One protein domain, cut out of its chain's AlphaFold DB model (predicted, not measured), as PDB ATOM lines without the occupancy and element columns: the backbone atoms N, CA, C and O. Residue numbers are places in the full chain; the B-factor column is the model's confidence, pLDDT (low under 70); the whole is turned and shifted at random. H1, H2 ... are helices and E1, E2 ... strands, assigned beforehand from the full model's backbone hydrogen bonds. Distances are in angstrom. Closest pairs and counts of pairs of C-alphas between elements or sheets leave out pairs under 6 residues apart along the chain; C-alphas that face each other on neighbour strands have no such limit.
ATOM      1  N   VAL A  97      95.358  13.187  69.026       72.38
ATOM      2  CA  VAL A  97      94.201  12.751  69.787       72.38
ATOM      3  C   VAL A  97      94.592  12.859  71.250       72.38
ATOM      4  O   VAL A  97      95.604  12.299  71.667       72.38
ATOM      5  N   ARG A  98      93.815  13.615  72.022       73.75
ATOM      6  CA  ARG A  98      93.996  13.699  73.471       73.75
ATOM      7  C   ARG A  98      93.130  12.638  74.129       73.75
ATOM      8  O   ARG A  98      91.931  12.591  73.858       73.75
ATOM      9  N   THR A  99      93.735  11.805  74.964       70.75
ATOM     10  CA  THR A  99      92.994  10.874  75.818       70.75
ATOM     11  C   THR A  99      92.511  11.584  77.084       70.75
ATOM     12  O   THR A  99      93.007  12.654  77.450       70.75
ATOM     13  N   THR A 100      91.537  10.988  77.766       71.44
ATOM     14  CA  THR A 100      90.999  11.440  79.060       71.44
ATOM     15  C   THR A 100      92.063  11.493  80.160       71.44
ATOM     16  O   THR A 100      91.989  12.372  81.015       71.44
ATOM     17  N   ASN A 101      93.102  10.648  80.099       69.56
ATOM     18  CA  ASN A 101      94.225  10.681  81.046       69.56
ATOM     19  C   ASN A 101      95.317  11.703  80.675       69.56
ATOM     20  O   ASN A 101      96.367  11.744  81.319       69.56
ATOM     21  N   GLY A 102      95.099  12.518  79.635       69.75
ATOM     22  CA  GLY A 102      96.024  13.567  79.209       69.75
ATOM     23  C   GLY A 102      97.154  13.106  78.283       69.75
ATOM     24  O   GLY A 102      98.020  13.921  77.961       69.75
ATOM     25  N   ALA A 103      97.153  11.851  77.818       72.50
ATOM     26  CA  ALA A 103      98.125  11.383  76.834       72.50
ATOM     27  C   ALA A 103      97.808  11.965  75.447       72.50
ATOM     28  O   ALA A 103      96.648  12.085  75.039       72.50
ATOM     29  N   VAL A 104      98.855  12.356  74.721       74.94
ATOM     30  CA  VAL A 104      98.744  12.921  73.375       74.94
ATOM     31  C   VAL A 104      99.233  11.877  72.384       74.94
ATOM     32  O   VAL A 104     100.433  11.685  72.220       74.94
ATOM     33  N   LEU A 105      98.297  11.217  71.711       73.38
ATOM     34  CA  LEU A 105      98.587  10.162  70.743       73.38
ATOM     35  C   LEU A 105      98.437  10.684  69.318       73.38
ATOM     36  O   LEU A 105      97.597  11.540  69.034       73.38
ATOM     37  N   SER A 106      99.229  10.162  68.386       77.56
ATOM     38  CA  SER A 106      99.009  10.446  66.969       77.56
ATOM     39  C   SER A 106      97.840   9.607  66.435       77.56
ATOM     40  O   SER A 106      97.656   8.452  66.814       77.56
ATOM     41  N   ARG A 107      97.029  10.163  65.528       76.19
ATOM     42  CA  ARG A 107      95.928   9.422  64.884       76.19
ATOM     43  C   ARG A 107      96.419   8.191  64.120       76.19
ATOM     44  O   ARG A 107      95.683   7.217  64.039       76.19
ATOM     45  N   GLU A 108      97.635   8.244  63.577       76.00
ATOM     46  CA  GLU A 108      98.273   7.098  62.919       76.00
ATOM     47  C   GLU A 108      98.493   5.954  63.922       76.00
ATOM     48  O   GLU A 108      98.104   4.826  63.636       76.00
ATOM     49  N   LEU A 109      98.985   6.247  65.131       75.88
ATOM     50  CA  LEU A 109      99.165   5.238  66.184       75.88
ATOM     51  C   LEU A 109      97.844   4.649  66.671       75.88
ATOM     52  O   LEU A 109      97.721   3.438  66.823       75.88
ATOM     53  N   VAL A 110      96.824   5.490  66.859       80.06
ATOM     54  CA  VAL A 110      95.485   5.017  67.243       80.06
ATOM     55  C   VAL A 110      94.894   4.113  66.152       80.06
ATOM     56  O   VAL A 110      94.223   3.129  66.458       80.06
ATOM     57  N   HIS A 111      95.157   4.415  64.878       81.12
ATOM     58  CA  HIS A 111      94.738   3.570  63.762       81.12
ATOM     59  C   HIS A 111      95.474   2.226  63.748       81.12
ATOM     60  O   HIS A 111      94.833   1.191  63.604       81.12
ATOM     61  N   GLN A 112      96.793   2.228  63.943       80.31
ATOM     62  CA  GLN A 112      97.590   1.001  64.006       80.31
ATOM     63  C   GLN A 112      97.152   0.099  65.164       80.31
ATOM     64  O   GLN A 112      96.940  -1.094  64.965       80.31
ATOM     65  N   ALA A 113      96.933   0.670  66.352       79.00
ATOM     66  CA  ALA A 113      96.416  -0.060  67.507       79.00
ATOM     67  C   ALA A 113      95.043  -0.692  67.215       79.00
ATOM     68  O   ALA A 113      94.796  -1.846  67.570       79.00
ATOM     69  N   LYS A 114      94.165   0.035  66.511       83.69
ATOM     70  CA  LYS A 114      92.872  -0.489  66.059       83.69
ATOM     71  C   LYS A 114      93.033  -1.680  65.111       83.69
ATOM     72  O   LYS A 114      92.388  -2.701  65.325       83.69
ATOM     73  N   GLU A 115      93.861  -1.552  64.076       81.62
ATOM     74  CA  GLU A 115      94.077  -2.618  63.085       81.62
ATOM     75  C   GLU A 115      94.669  -3.877  63.721       81.62
ATOM     76  O   GLU A 115      94.254  -4.992  63.409       81.62
ATOM     77  N   GLN A 116      95.612  -3.712  64.648       80.25
ATOM     78  CA  GLN A 116      96.203  -4.837  65.364       80.25
ATOM     79  C   GLN A 116      95.183  -5.559  66.248       80.25
ATOM     80  O   GLN A 116      95.150  -6.791  66.252       80.25
ATOM     81  N   LEU A 117      94.333  -4.815  66.963       79.94
ATOM     82  CA  LEU A 117      93.273  -5.404  67.779       79.94
ATOM     83  C   LEU A 117      92.251  -6.150  66.914       79.94
ATOM     84  O   LEU A 117      91.883  -7.276  67.245       79.94
ATOM     85  N   GLU A 118      91.839  -5.563  65.789       80.75
ATOM     86  CA  GLU A 118      90.934  -6.192  64.817       80.75
ATOM     87  C   GLU A 118      91.551  -7.474  64.231       80.75
ATOM     88  O   GLU A 118      90.879  -8.496  64.122       80.75
ATOM     89  N   SER A 119      92.857  -7.479  63.950       78.38
ATOM     90  CA  SER A 119      93.566  -8.659  63.437       78.38
ATOM     91  C   SER A 119      93.595  -9.844  64.411       78.38
ATOM     92  O   SER A 119      93.690 -10.993  63.963       78.38
ATOM     93  N   ILE A 120      93.579  -9.593  65.720       75.75
ATOM     94  CA  ILE A 120      93.626 -10.651  66.741       75.75
ATOM     95  C   ILE A 120      92.227 -11.079  67.138       75.75
ATOM     96  O   ILE A 120      91.933 -12.269  67.150       75.75
ATOM     97  N   SER A 121      91.386 -10.100  67.463       72.19
ATOM     98  CA  SER A 121      90.078 -10.330  68.067       72.19
ATOM     99  C   SER A 121      88.948 -10.485  67.055       72.19
ATOM    100  O   SER A 121      87.883 -10.957  67.429       72.19
ATOM    101  N   GLY A 122      89.132 -10.053  65.802       75.38
ATOM    102  CA  GLY A 122      88.042  -9.952  64.820       75.38
ATOM    103  C   GLY A 122      87.008  -8.863  65.144       75.38
ATOM    104  O   GLY A 122      86.039  -8.675  64.403       75.38
ATOM    105  N   ILE A 123      87.198  -8.115  66.238       78.75
ATOM    106  CA  ILE A 123      86.257  -7.102  66.714       78.75
ATOM    107  C   ILE A 123      86.728  -5.726  66.273       78.75
ATOM    108  O   ILE A 123      87.838  -5.280  66.569       78.75
ATOM    109  N   ARG A 124      85.832  -5.007  65.599       79.50
ATOM    110  CA  ARG A 124      86.091  -3.653  65.136       79.50
ATOM    111  C   ARG A 124      85.506  -2.647  66.117       79.50
ATOM    112  O   ARG A 124      84.289  -2.511  66.235       79.50
ATOM    113  N   LEU A 125      86.392  -1.906  66.777       79.81
ATOM    114  CA  LEU A 125      86.037  -0.806  67.674       79.81
ATOM    115  C   LEU A 125      86.046   0.544  66.948       79.81
ATOM    116  O   LEU A 125      86.862   0.803  66.053       79.81
ATOM    117  N   ASN A 126      85.164   1.453  67.357       82.94
ATOM    118  CA  ASN A 126      85.256   2.858  66.971       82.94
ATOM    119  C   ASN A 126      86.369   3.567  67.751       82.94
ATOM    120  O   ASN A 126      86.733   3.162  68.851       82.94
ATOM    121  N   GLN A 127      86.892   4.665  67.197       78.12
ATOM    122  CA  GLN A 127      87.971   5.426  67.832       78.12
ATOM    123  C   GLN A 127      87.648   5.849  69.285       78.12
ATOM    124  O   GLN A 127      88.514   5.665  70.132       78.12
ATOM    125  N   PRO A 128      86.435   6.336  69.626       79.44
ATOM    126  CA  PRO A 128      86.094   6.656  71.014       79.44
ATOM    127  C   PRO A 128      86.101   5.431  71.939       79.44
ATOM    128  O   PRO A 128      86.614   5.518  73.044       79.44
ATOM    129  N   GLN A 129      85.603   4.285  71.464       81.25
ATOM    130  CA  GLN A 129      85.540   3.037  72.238       81.25
ATOM    131  C   GLN A 129      86.941   2.479  72.514       81.25
ATOM    132  O   GLN A 129      87.222   2.004  73.610       81.25
ATOM    133  N   LEU A 130      87.840   2.578  71.528       81.88
ATOM    134  CA  LEU A 130      89.241   2.210  71.701       81.88
ATOM    135  C   LEU A 130      89.931   3.132  72.713       81.88
ATOM    136  O   LEU A 130      90.635   2.651  73.591       81.88
ATOM    137  N   LEU A 131      89.711   4.447  72.624       81.56
ATOM    138  CA  LEU A 131      90.299   5.411  73.559       81.56
ATOM    139  C   LEU A 131      89.809   5.201  74.991       81.56
ATOM    140  O   LEU A 131      90.605   5.302  75.919       81.56
ATOM    141  N   GLU A 132      88.528   4.882  75.165       82.25
ATOM    142  CA  GLU A 132      87.950   4.540  76.464       82.25
ATOM    143  C   GLU A 132      88.658   3.314  77.054       82.25
ATOM    144  O   GLU A 132      89.227   3.407  78.141       82.25
ATOM    145  N   LEU A 133      88.755   2.224  76.283       81.44
ATOM    146  CA  LEU A 133      89.438   0.989  76.686       81.44
ATOM    147  C   LEU A 133      90.921   1.214  77.019       81.44
ATOM    148  O   LEU A 133      91.431   0.658  77.994       81.44
ATOM    149  N   MET A 134      91.610   2.052  76.241       80.19
ATOM    150  CA  MET A 134      93.002   2.417  76.506       80.19
ATOM    151  C   MET A 134      93.150   3.249  77.775       80.19
ATOM    152  O   MET A 134      94.079   3.014  78.544       80.19
ATOM    153  N   SER A 135      92.244   4.201  78.006       79.12
ATOM    154  CA  SER A 135      92.301   5.077  79.176       79.12
ATOM    155  C   SER A 135      91.971   4.345  80.479       79.12
ATOM    156  O   SER A 135      92.661   4.553  81.475       79.12
ATOM    157  N   GLU A 136      90.992   3.437  80.467       79.75
ATOM    158  CA  GLU A 136      90.611   2.614  81.625       79.75
ATOM    159  C   GLU A 136      91.759   1.714  82.102       79.75
ATOM    160  O   GLU A 136      91.908   1.478  83.299       79.75
ATOM    161  N   ASN A 137      92.591   1.239  81.171       76.25
ATOM    162  CA  ASN A 137      93.674   0.295  81.449       76.25
ATOM    163  C   ASN A 137      95.071   0.945  81.443       76.25
ATOM    164  O   ASN A 137      96.072   0.245  81.577       76.25
ATOM    165  N   GLY A 138      95.164   2.271  81.275       75.94
ATOM    166  CA  GLY A 138      96.433   3.014  81.247       75.94
ATOM    167  C   GLY A 138      97.346   2.710  80.049       75.94
ATOM    168  O   GLY A 138      98.525   3.063  80.071       75.94
ATOM    169  N   ILE A 139      96.814   2.070  79.003       76.50
ATOM    170  CA  ILE A 139      97.540   1.701  77.772       76.50
ATOM    171  C   ILE A 139      97.867   2.954  76.944       76.50
ATOM    172  O   ILE A 139      98.782   2.975  76.126       76.50
ATOM    173  N   ASP A 140      97.131   4.039  77.160       70.44
ATOM    174  CA  ASP A 140      97.373   5.313  76.495       70.44
ATOM    175  C   ASP A 140      98.710   5.957  76.883       70.44
ATOM    176  O   ASP A 140      99.339   6.603  76.044       70.44
ATOM    177  N   LYS A 141      99.171   5.750  78.121       74.44
ATOM    178  CA  LYS A 141     100.489   6.211  78.576       74.44
ATOM    179  C   LYS A 141     101.613   5.368  77.990       74.44
ATOM    180  O   LYS A 141     102.566   5.934  77.472       74.44
ATOM    181  N   THR A 142     101.466   4.042  77.993       73.06
ATOM    182  CA  THR A 142     102.478   3.153  77.408       73.06
ATOM    183  C   THR A 142     102.598   3.390  75.904       73.06
ATOM    184  O   THR A 142     103.695   3.597  75.404       73.06
ATOM    185  N   LEU A 143     101.485   3.508  75.175       73.94
ATOM    186  CA  LEU A 143     101.531   3.825  73.744       73.94
ATOM    187  C   LEU A 143     102.190   5.192  73.457       73.94
ATOM    188  O   LEU A 143     102.862   5.345  72.440       73.94
ATOM    189  N   ALA A 144     102.020   6.182  74.339       72.19
ATOM    190  CA  ALA A 144     102.679   7.481  74.199       72.19
ATOM    191  C   ALA A 144     104.188   7.433  74.505       72.19
ATOM    192  O   ALA A 144     104.939   8.234  73.951       72.19
ATOM    193  N   GLU A 145     104.629   6.522  75.375       75.06
ATOM    194  CA  GLU A 145     106.040   6.333  75.733       75.06
ATOM    195  C   GLU A 145     106.824   5.586  74.647       75.06
ATOM    196  O   GLU A 145     107.958   5.963  74.354       75.06
ATOM    197  N   PHE A 146     106.219   4.567  74.029       66.44
ATOM    198  CA  PHE A 146     106.891   3.733  73.027       66.44
ATOM    199  C   PHE A 146     106.786   4.281  71.590       66.44
ATOM    200  O   PHE A 146     107.566   3.866  70.740       66.44
ATOM    201  N   ASP A 147     105.861   5.217  71.304       65.81
ATOM    202  CA  ASP A 147     105.584   5.811  69.967       65.81
ATOM    203  C   ASP A 147     105.390   4.768  68.837       65.81
ATOM    204  O   ASP A 147     105.401   5.112  67.658       65.81
ATOM    205  N   GLU A 148     105.166   3.497  69.190       63.59
ATOM    206  CA  GLU A 148     104.910   2.364  68.300       63.59
ATOM    207  C   GLU A 148     103.935   1.385  68.967       63.59
ATOM    208  O   GLU A 148     103.968   1.162  70.177       63.59
ATOM    209  N   ALA A 149     103.050   0.778  68.172       59.84
ATOM    210  CA  ALA A 149     102.171  -0.290  68.635       59.84
ATOM    211  C   ALA A 149     102.946  -1.623  68.659       59.84
ATOM    212  O   ALA A 149     102.863  -2.431  67.730       59.84
ATOM    213  N   GLU A 150     103.761  -1.807  69.698       66.62
ATOM    214  CA  GLU A 150     104.541  -3.026  69.927       66.62
ATOM    215  C   GLU A 150     103.656  -4.243  70.259       66.62
ATOM    216  O   GLU A 150     102.506  -4.115  70.690       66.62
ATOM    217  N   THR A 151     104.223  -5.450  70.132       70.44
ATOM    218  CA  THR A 151     103.572  -6.719  70.512       70.44
ATOM    219  C   THR A 151     103.011  -6.689  71.939       70.44
ATOM    220  O   THR A 151     101.934  -7.226  72.179       70.44
ATOM    221  N   GLN A 152     103.676  -5.997  72.868       70.69
ATOM    222  CA  GLN A 152     103.204  -5.858  74.246       70.69
ATOM    223  C   GLN A 152     101.923  -5.013  74.344       70.69
ATOM    224  O   GLN A 152     100.982  -5.390  75.037       70.69
ATOM    225  N   ILE A 153     101.838  -3.895  73.615       72.88
ATOM    226  CA  ILE A 153     100.631  -3.048  73.580       72.88
ATOM    227  C   ILE A 153      99.468  -3.816  72.958       72.88
ATOM    228  O   ILE A 153      98.328  -3.723  73.412       72.88
ATOM    229  N   ARG A 154      99.773  -4.614  71.938       77.06
ATOM    230  CA  ARG A 154      98.819  -5.489  71.277       77.06
ATOM    231  C   ARG A 154      98.202  -6.511  72.244       77.06
ATOM    232  O   ARG A 154      96.984  -6.673  72.257       77.06
ATOM    233  N   GLU A 155      99.023  -7.178  73.050       77.69
ATOM    234  CA  GLU A 155      98.568  -8.132  74.073       77.69
ATOM    235  C   GLU A 155      97.764  -7.436  75.175       77.69
ATOM    236  O   GLU A 155      96.662  -7.872  75.494       77.69
ATOM    237  N   MET A 156      98.240  -6.285  75.664       80.69
ATOM    238  CA  MET A 156      97.522  -5.486  76.662       80.69
ATOM    239  C   MET A 156      96.137  -5.039  76.174       80.69
ATOM    240  O   MET A 156      95.179  -5.052  76.946       80.69
ATOM    241  N   LEU A 157      96.011  -4.648  74.901       81.44
ATOM    242  CA  LEU A 157      94.728  -4.284  74.293       81.44
ATOM    243  C   LEU A 157      93.777  -5.482  74.201       81.44
ATOM    244  O   LEU A 157      92.589  -5.336  74.487       81.44
ATOM    245  N   ALA A 158      94.292  -6.652  73.820       80.56
ATOM    246  CA  ALA A 158      93.508  -7.880  73.747       80.56
ATOM    247  C   ALA A 158      93.022  -8.314  75.142       80.56
ATOM    248  O   ALA A 158      91.835  -8.580  75.329       80.56
ATOM    249  N   ASP A 159      93.902  -8.277  76.143       82.38
ATOM    250  CA  ASP A 159      93.568  -8.566  77.540       82.38
ATOM    251  C   ASP A 159      92.525  -7.603  78.107       82.38
ATOM    252  O   ASP A 159      91.561  -8.025  78.752       82.38
ATOM    253  N   ALA A 160      92.689  -6.304  77.861       82.00
ATOM    254  CA  ALA A 160      91.736  -5.288  78.284       82.00
ATOM    255  C   ALA A 160      90.350  -5.516  77.658       82.00
ATOM    256  O   ALA A 160      89.331  -5.417  78.348       82.00
ATOM    257  N   LEU A 161      90.305  -5.877  76.372       81.69
ATOM    258  CA  LEU A 161      89.065  -6.197  75.666       81.69
ATOM    259  C   LEU A 161      88.386  -7.441  76.251       81.69
ATOM    260  O   LEU A 161      87.191  -7.408  76.550       81.69
ATOM    261  N   ALA A 162      89.149  -8.513  76.459       80.44
ATOM    262  CA  ALA A 162      88.667  -9.756  77.051       80.44
ATOM    263  C   ALA A 162      88.087  -9.540  78.455       80.44
ATOM    264  O   ALA A 162      86.978  -9.995  78.752       80.44
ATOM    265  N   ARG A 163      88.782  -8.771  79.300       81.69
ATOM    266  CA  ARG A 163      88.312  -8.451  80.654       81.69
ATOM    267  C   ARG A 163      87.037  -7.616  80.636       81.69
ATOM    268  O   ARG A 163      86.147  -7.882  81.438       81.69
ATOM    269  N   LYS A 164      86.916  -6.650  79.721       79.00
ATOM    270  CA  LYS A 164      85.721  -5.796  79.612       79.00
ATOM    271  C   LYS A 164      84.494  -6.566  79.113       79.00
ATOM    272  O   LYS A 164      83.389  -6.326  79.591       79.00
ATOM    273  N   LEU A 165      84.680  -7.494  78.175       77.75
ATOM    274  CA  LEU A 165      83.582  -8.222  77.533       77.75
ATOM    275  C   LEU A 165      83.189  -9.517  78.254       77.75
ATOM    276  O   LEU A 165      82.003  -9.784  78.432       77.75
ATOM    277  N   VAL A 166      84.173 -10.324  78.651       76.38
ATOM    278  CA  VAL A 166      83.974 -11.690  79.174       76.38
ATOM    279  C   VAL A 166      84.350 -11.788  80.659       76.38
ATOM    280  O   VAL A 166      83.989 -12.753  81.330       76.38
ATOM    281  N   GLY A 167      85.056 -10.793  81.209       75.38
ATOM    282  CA  GLY A 167      85.530 -10.818  82.599       75.38
ATOM    283  C   GLY A 167      86.705 -11.772  82.837       75.38
ATOM    284  O   GLY A 167      87.067 -12.028  83.983       75.38
ATOM    285  N   ARG A 168      87.306 -12.308  81.767       76.75
ATOM    286  CA  ARG A 168      88.456 -13.227  81.796       76.75
ATOM    287  C   ARG A 168      89.632 -12.626  81.011       76.75
ATOM    288  O   ARG A 168      89.385 -11.786  80.150       76.75
ATOM    289  N   PRO A 169      90.890 -12.991  81.317       76.69
ATOM    290  CA  PRO A 169      92.042 -12.578  80.514       76.69
ATOM    291  C   PRO A 169      92.014 -13.222  79.120       76.69
ATOM    292  O   PRO A 169      91.290 -14.196  78.902       76.69
ATOM    293  N   TRP A 170      92.791 -12.673  78.186       77.88
ATOM    294  CA  TRP A 170      92.938 -13.242  76.854       77.88
ATOM    295  C   TRP A 170      93.659 -14.600  76.947       77.88
ATOM    296  O   TRP A 170      94.673 -14.702  77.645       77.88
ATOM    297  N   PRO A 171      93.165 -15.659  76.280       69.75
ATOM    298  CA  PRO A 171      93.795 -16.973  76.342       69.75
ATOM    299  C   PRO A 171      95.205 -16.917  75.744       69.75
ATOM    300  O   PRO A 171      95.422 -16.405  74.641       69.75
ATOM    301  N   THR A 172      96.178 -17.442  76.485       68.69
ATOM    302  CA  THR A 172      97.566 -17.560  76.011       68.69
ATOM    303  C   THR A 172      97.712 -18.879  75.240       68.69
ATOM    304  O   THR A 172      96.882 -19.769  75.391       68.69
ATOM    305  N   HIS A 173      98.760 -19.057  74.426       56.12
ATOM    306  CA  HIS A 173      98.993 -20.264  73.600       56.12
ATOM    307  C   HIS A 173      99.017 -21.622  74.354       56.12
ATOM    308  O   HIS A 173      99.190 -22.654  73.722       56.12
ATOM    309  N   GLY A 174      98.853 -21.652  75.682       52.81
ATOM    310  CA  GLY A 174      98.659 -22.877  76.466       52.81
ATOM    311  C   GLY A 174      97.197 -23.327  76.629       52.81
ATOM    312  O   GLY A 174      96.976 -24.476  76.995       52.81
ATOM    313  N   ASP A 175      96.217 -22.468  76.322       56.28
ATOM    314  CA  ASP A 175      94.779 -22.689  76.576       56.28
ATOM    315  C   ASP A 175      93.992 -22.982  75.278       56.28
ATOM    316  O   ASP A 175      92.832 -22.599  75.117       56.28
ATOM    317  N   GLU A 176      94.633 -23.643  74.307       52.97
ATOM    318  CA  GLU A 176      94.103 -23.850  72.944       52.97
ATOM    319  C   GLU A 176      92.767 -24.615  72.903       52.97
ATOM    320  O   GLU A 176      92.016 -24.490  71.936       52.97
ATOM    321  N   SER A 177      92.439 -25.372  73.955       49.62
ATOM    322  CA  SER A 177      91.201 -26.158  74.059       49.62
ATOM    323  C   SER A 177      89.938 -25.300  74.216       49.62
ATOM    324  O   SER A 177      88.883 -25.709  73.743       49.62
ATOM    325  N   ASP A 178      90.052 -24.109  74.816       58.62
ATOM    326  CA  ASP A 178      88.930 -23.200  75.121       58.62
ATOM    327  C   ASP A 178      88.872 -21.982  74.177       58.62
ATOM    328  O   ASP A 178      87.960 -21.159  74.263       58.62
ATOM    329  N   ALA A 179      89.831 -21.839  73.255       60.53
ATOM    330  CA  ALA A 179      89.961 -20.648  72.410       60.53
ATOM    331  C   ALA A 179      88.778 -20.454  71.439       60.53
ATOM    332  O   ALA A 179      88.387 -19.319  71.158       60.53
ATOM    333  N   GLY A 180      88.191 -21.546  70.940       63.44
ATOM    334  CA  GLY A 180      87.013 -21.501  70.065       63.44
ATOM    335  C   GLY A 180      85.770 -20.990  70.794       63.44
ATOM    336  O   GLY A 180      85.148 -20.020  70.359       63.44
ATOM    337  N   ASP A 181      85.464 -21.583  71.948       68.25
ATOM    338  CA  ASP A 181      84.329 -21.187  72.784       68.25
ATOM    339  C   ASP A 181      84.515 -19.769  73.334       68.25
ATOM    340  O   ASP A 181      83.578 -18.965  73.330       68.25
ATOM    341  N   PHE A 182      85.741 -19.415  73.729       73.50
ATOM    342  CA  PHE A 182      86.084 -18.068  74.169       73.50
ATOM    343  C   PHE A 182      85.806 -17.020  73.087       73.50
ATOM    344  O   PHE A 182      85.181 -16.004  73.387       73.50
ATOM    345  N   ASN A 183      86.200 -17.267  71.834       74.00
ATOM    346  CA  ASN A 183      85.943 -16.335  70.733       74.00
ATOM    347  C   ASN A 183      84.445 -16.178  70.447       74.00
ATOM    348  O   ASN A 183      83.979 -15.056  70.279       74.00
ATOM    349  N   ILE A 184      83.664 -17.263  70.487       75.00
ATOM    350  CA  ILE A 184      82.201 -17.194  70.322       75.00
ATOM    351  C   ILE A 184      81.564 -16.372  71.456       75.00
ATOM    352  O   ILE A 184      80.686 -15.534  71.223       75.00
ATOM    353  N   HIS A 185      82.012 -16.581  72.696       75.38
ATOM    354  CA  HIS A 185      81.559 -15.802  73.848       75.38
ATOM    355  C   HIS A 185      81.968 -14.328  73.751       75.38
ATOM    356  O   HIS A 185      81.158 -13.452  74.070       75.38
ATOM    357  N   LEU A 186      83.180 -14.055  73.272       78.69
ATOM    358  CA  LEU A 186      83.710 -12.716  73.056       78.69
ATOM    359  C   LEU A 186      82.930 -11.979  71.961       78.69
ATOM    360  O   LEU A 186      82.535 -10.837  72.174       78.69
ATOM    361  N   GLU A 187      82.645 -12.625  70.829       76.50
ATOM    362  CA  GLU A 187      81.850 -12.053  69.739       76.50
ATOM    363  C   GLU A 187      80.418 -11.745  70.185       76.50
ATOM    364  O   GLU A 187      79.905 -10.652  69.935       76.50
ATOM    365  N   ARG A 188      79.776 -12.673  70.906       76.62
ATOM    366  CA  ARG A 188      78.429 -12.458  71.452       76.62
ATOM    367  C   ARG A 188      78.414 -11.306  72.459       76.62
ATOM    368  O   ARG A 188      77.500 -10.483  72.437       76.62
ATOM    369  N   ALA A 189      79.419 -11.220  73.329       76.38
ATOM    370  CA  ALA A 189      79.565 -10.096  74.246       76.38
ATOM    371  C   ALA A 189      79.811  -8.785  73.481       76.38
ATOM    372  O   ALA A 189      79.171  -7.779  73.773       76.38
ATOM    373  N   ALA A 190      80.657  -8.796  72.450       76.25
ATOM    374  CA  ALA A 190      80.938  -7.632  71.619       76.25
ATOM    375  C   ALA A 190      79.672  -7.098  70.928       76.25
ATOM    376  O   ALA A 190      79.433  -5.891  70.947       76.25
ATOM    377  N   GLN A 191      78.819  -7.984  70.403       76.12
ATOM    378  CA  GLN A 191      77.520  -7.610  69.832       76.12
ATOM    379  C   GLN A 191      76.595  -6.966  70.874       76.12
ATOM    380  O   GLN A 191      75.975  -5.943  70.586       76.12
ATOM    381  N   ASN A 192      76.549  -7.500  72.101       75.62
ATOM    382  CA  ASN A 192      75.745  -6.932  73.192       75.62
ATOM    383  C   ASN A 192      76.224  -5.533  73.621       75.62
ATOM    384  O   ASN A 192      75.408  -4.696  73.997       75.62
ATOM    385  N   TYR A 193      77.528  -5.266  73.528       70.88
ATOM    386  CA  TYR A 193      78.119  -3.946  73.778       70.88
ATOM    387  C   TYR A 193      78.024  -2.990  72.571       70.88
ATOM    388  O   TYR A 193      78.462  -1.841  72.655       70.88
ATOM    389  N   GLY A 194      77.440  -3.431  71.449       71.50
ATOM    390  CA  GLY A 194      77.271  -2.621  70.241       71.50
ATOM    391  C   GLY A 194      78.539  -2.485  69.390       71.50
ATOM    392  O   GLY A 194      78.658  -1.537  68.610       71.50
ATOM    393  N   TYR A 195      79.500  -3.399  69.537       77.62
ATOM    394  CA  TYR A 195      80.678  -3.480  68.675       77.62
ATOM    395  C   TYR A 195      80.380  -4.289  67.410       77.62
ATOM    396  O   TYR A 195      79.642  -5.274  67.425       77.62
ATOM    397  N   THR A 196      80.989  -3.891  66.292       72.38
ATOM    398  CA  THR A 196      80.880  -4.631  65.030       72.38
ATOM    399  C   THR A 196      81.899  -5.765  65.009       72.38
ATOM    400  O   THR A 196      83.074  -5.534  64.728       72.38
ATOM    401  N   ALA A 197      81.457  -6.984  65.309       62.44
ATOM    402  CA  ALA A 197      82.243  -8.195  65.089       62.44
ATOM    403  C   ALA A 197      82.119  -8.624  63.618       62.44
ATOM    404  O   ALA A 197      81.005  -8.698  63.095       62.44
ATOM    405  N   HIS A 198      83.241  -8.875  62.942       56.81
ATOM    406  CA  HIS A 198      83.225  -9.616  61.680       56.81
ATOM    407  C   HIS A 198      83.539 -11.068  62.016       56.81
ATOM    408  O   HIS A 198      84.618 -11.338  62.539       56.81
TER     409      HIS A 198
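This is residues 97 to 198 of the 200 residues of an uncharacterized protein of Pseudomonas lactis (UniProt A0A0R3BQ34). What shape appears first? One long helix, H4, forms the core of a compact cluster: H1 and H2 cross it, H3 makes a hairpin with its first part, and H5 packs on its last part. Loop residues 173 to 178 stick out. What builds it? The printed part has 102 residues, with strand E1 followed by helices H1 to H5, and its class is mostly helix. How large is it? It is compact, with a radius of gyration of the C-alphas of 13.2 A, and spans 39 by 29 by 20 A.

What comes first? E1, residues 104 to 106, pairs with no named strand and meets H1, residues 107 to 121, only through their link. H2, residues 127 to 136, only just touches residues 110 to 114 of H1, with 3 pairs of C-alphas within 8 A, the closest those of Lys 114 and Leu 130 at 7.2 A. Which helix is the hub? H4, residues 151 to 166, touches H1 with residues 153 to 158 alone, closest at C-alphas Leu 117 and Ala 158, 6.5 A, at a steep tilt of 62 degrees. It touches H2 with residues 157 to 161 alone, closest at C-alphas Leu 133 and Ala 160, 6.9 A, about perpendicular at 89 degrees. What meets its two ends? H3, residues 139 to 146, forms a helical hairpin with H4, closest at C-alphas Leu 143 and Ile 153, 6.9 A. H5, residues 179 to 192, touches H4 at a steep tilt of 66 degrees, closest at C-alphas Leu 165 and Ala 189, 5.5 A. Are the helix backbones complete? In H1, H2, H3, H4 and H5 every O i to N i+4 pair is within hydrogen-bond range.

Where are the anchors? E1 begins at C-alpha 104 (98.744, 12.921, 73.375), and H5 ends at C-alpha 192 (75.745, -6.932, 73.192). How long are the longer helices? H4 measures 22.0 A, H1 20.8 A and H5 19.8 A from first to last C-alpha.

Which link is long? H4 to H5 has 12 residues between them, and the printed part has no cut. Where is confidence low? Residues 101 to 102, 146 to 150, 171 to 181 and 197 to 198 are under 70.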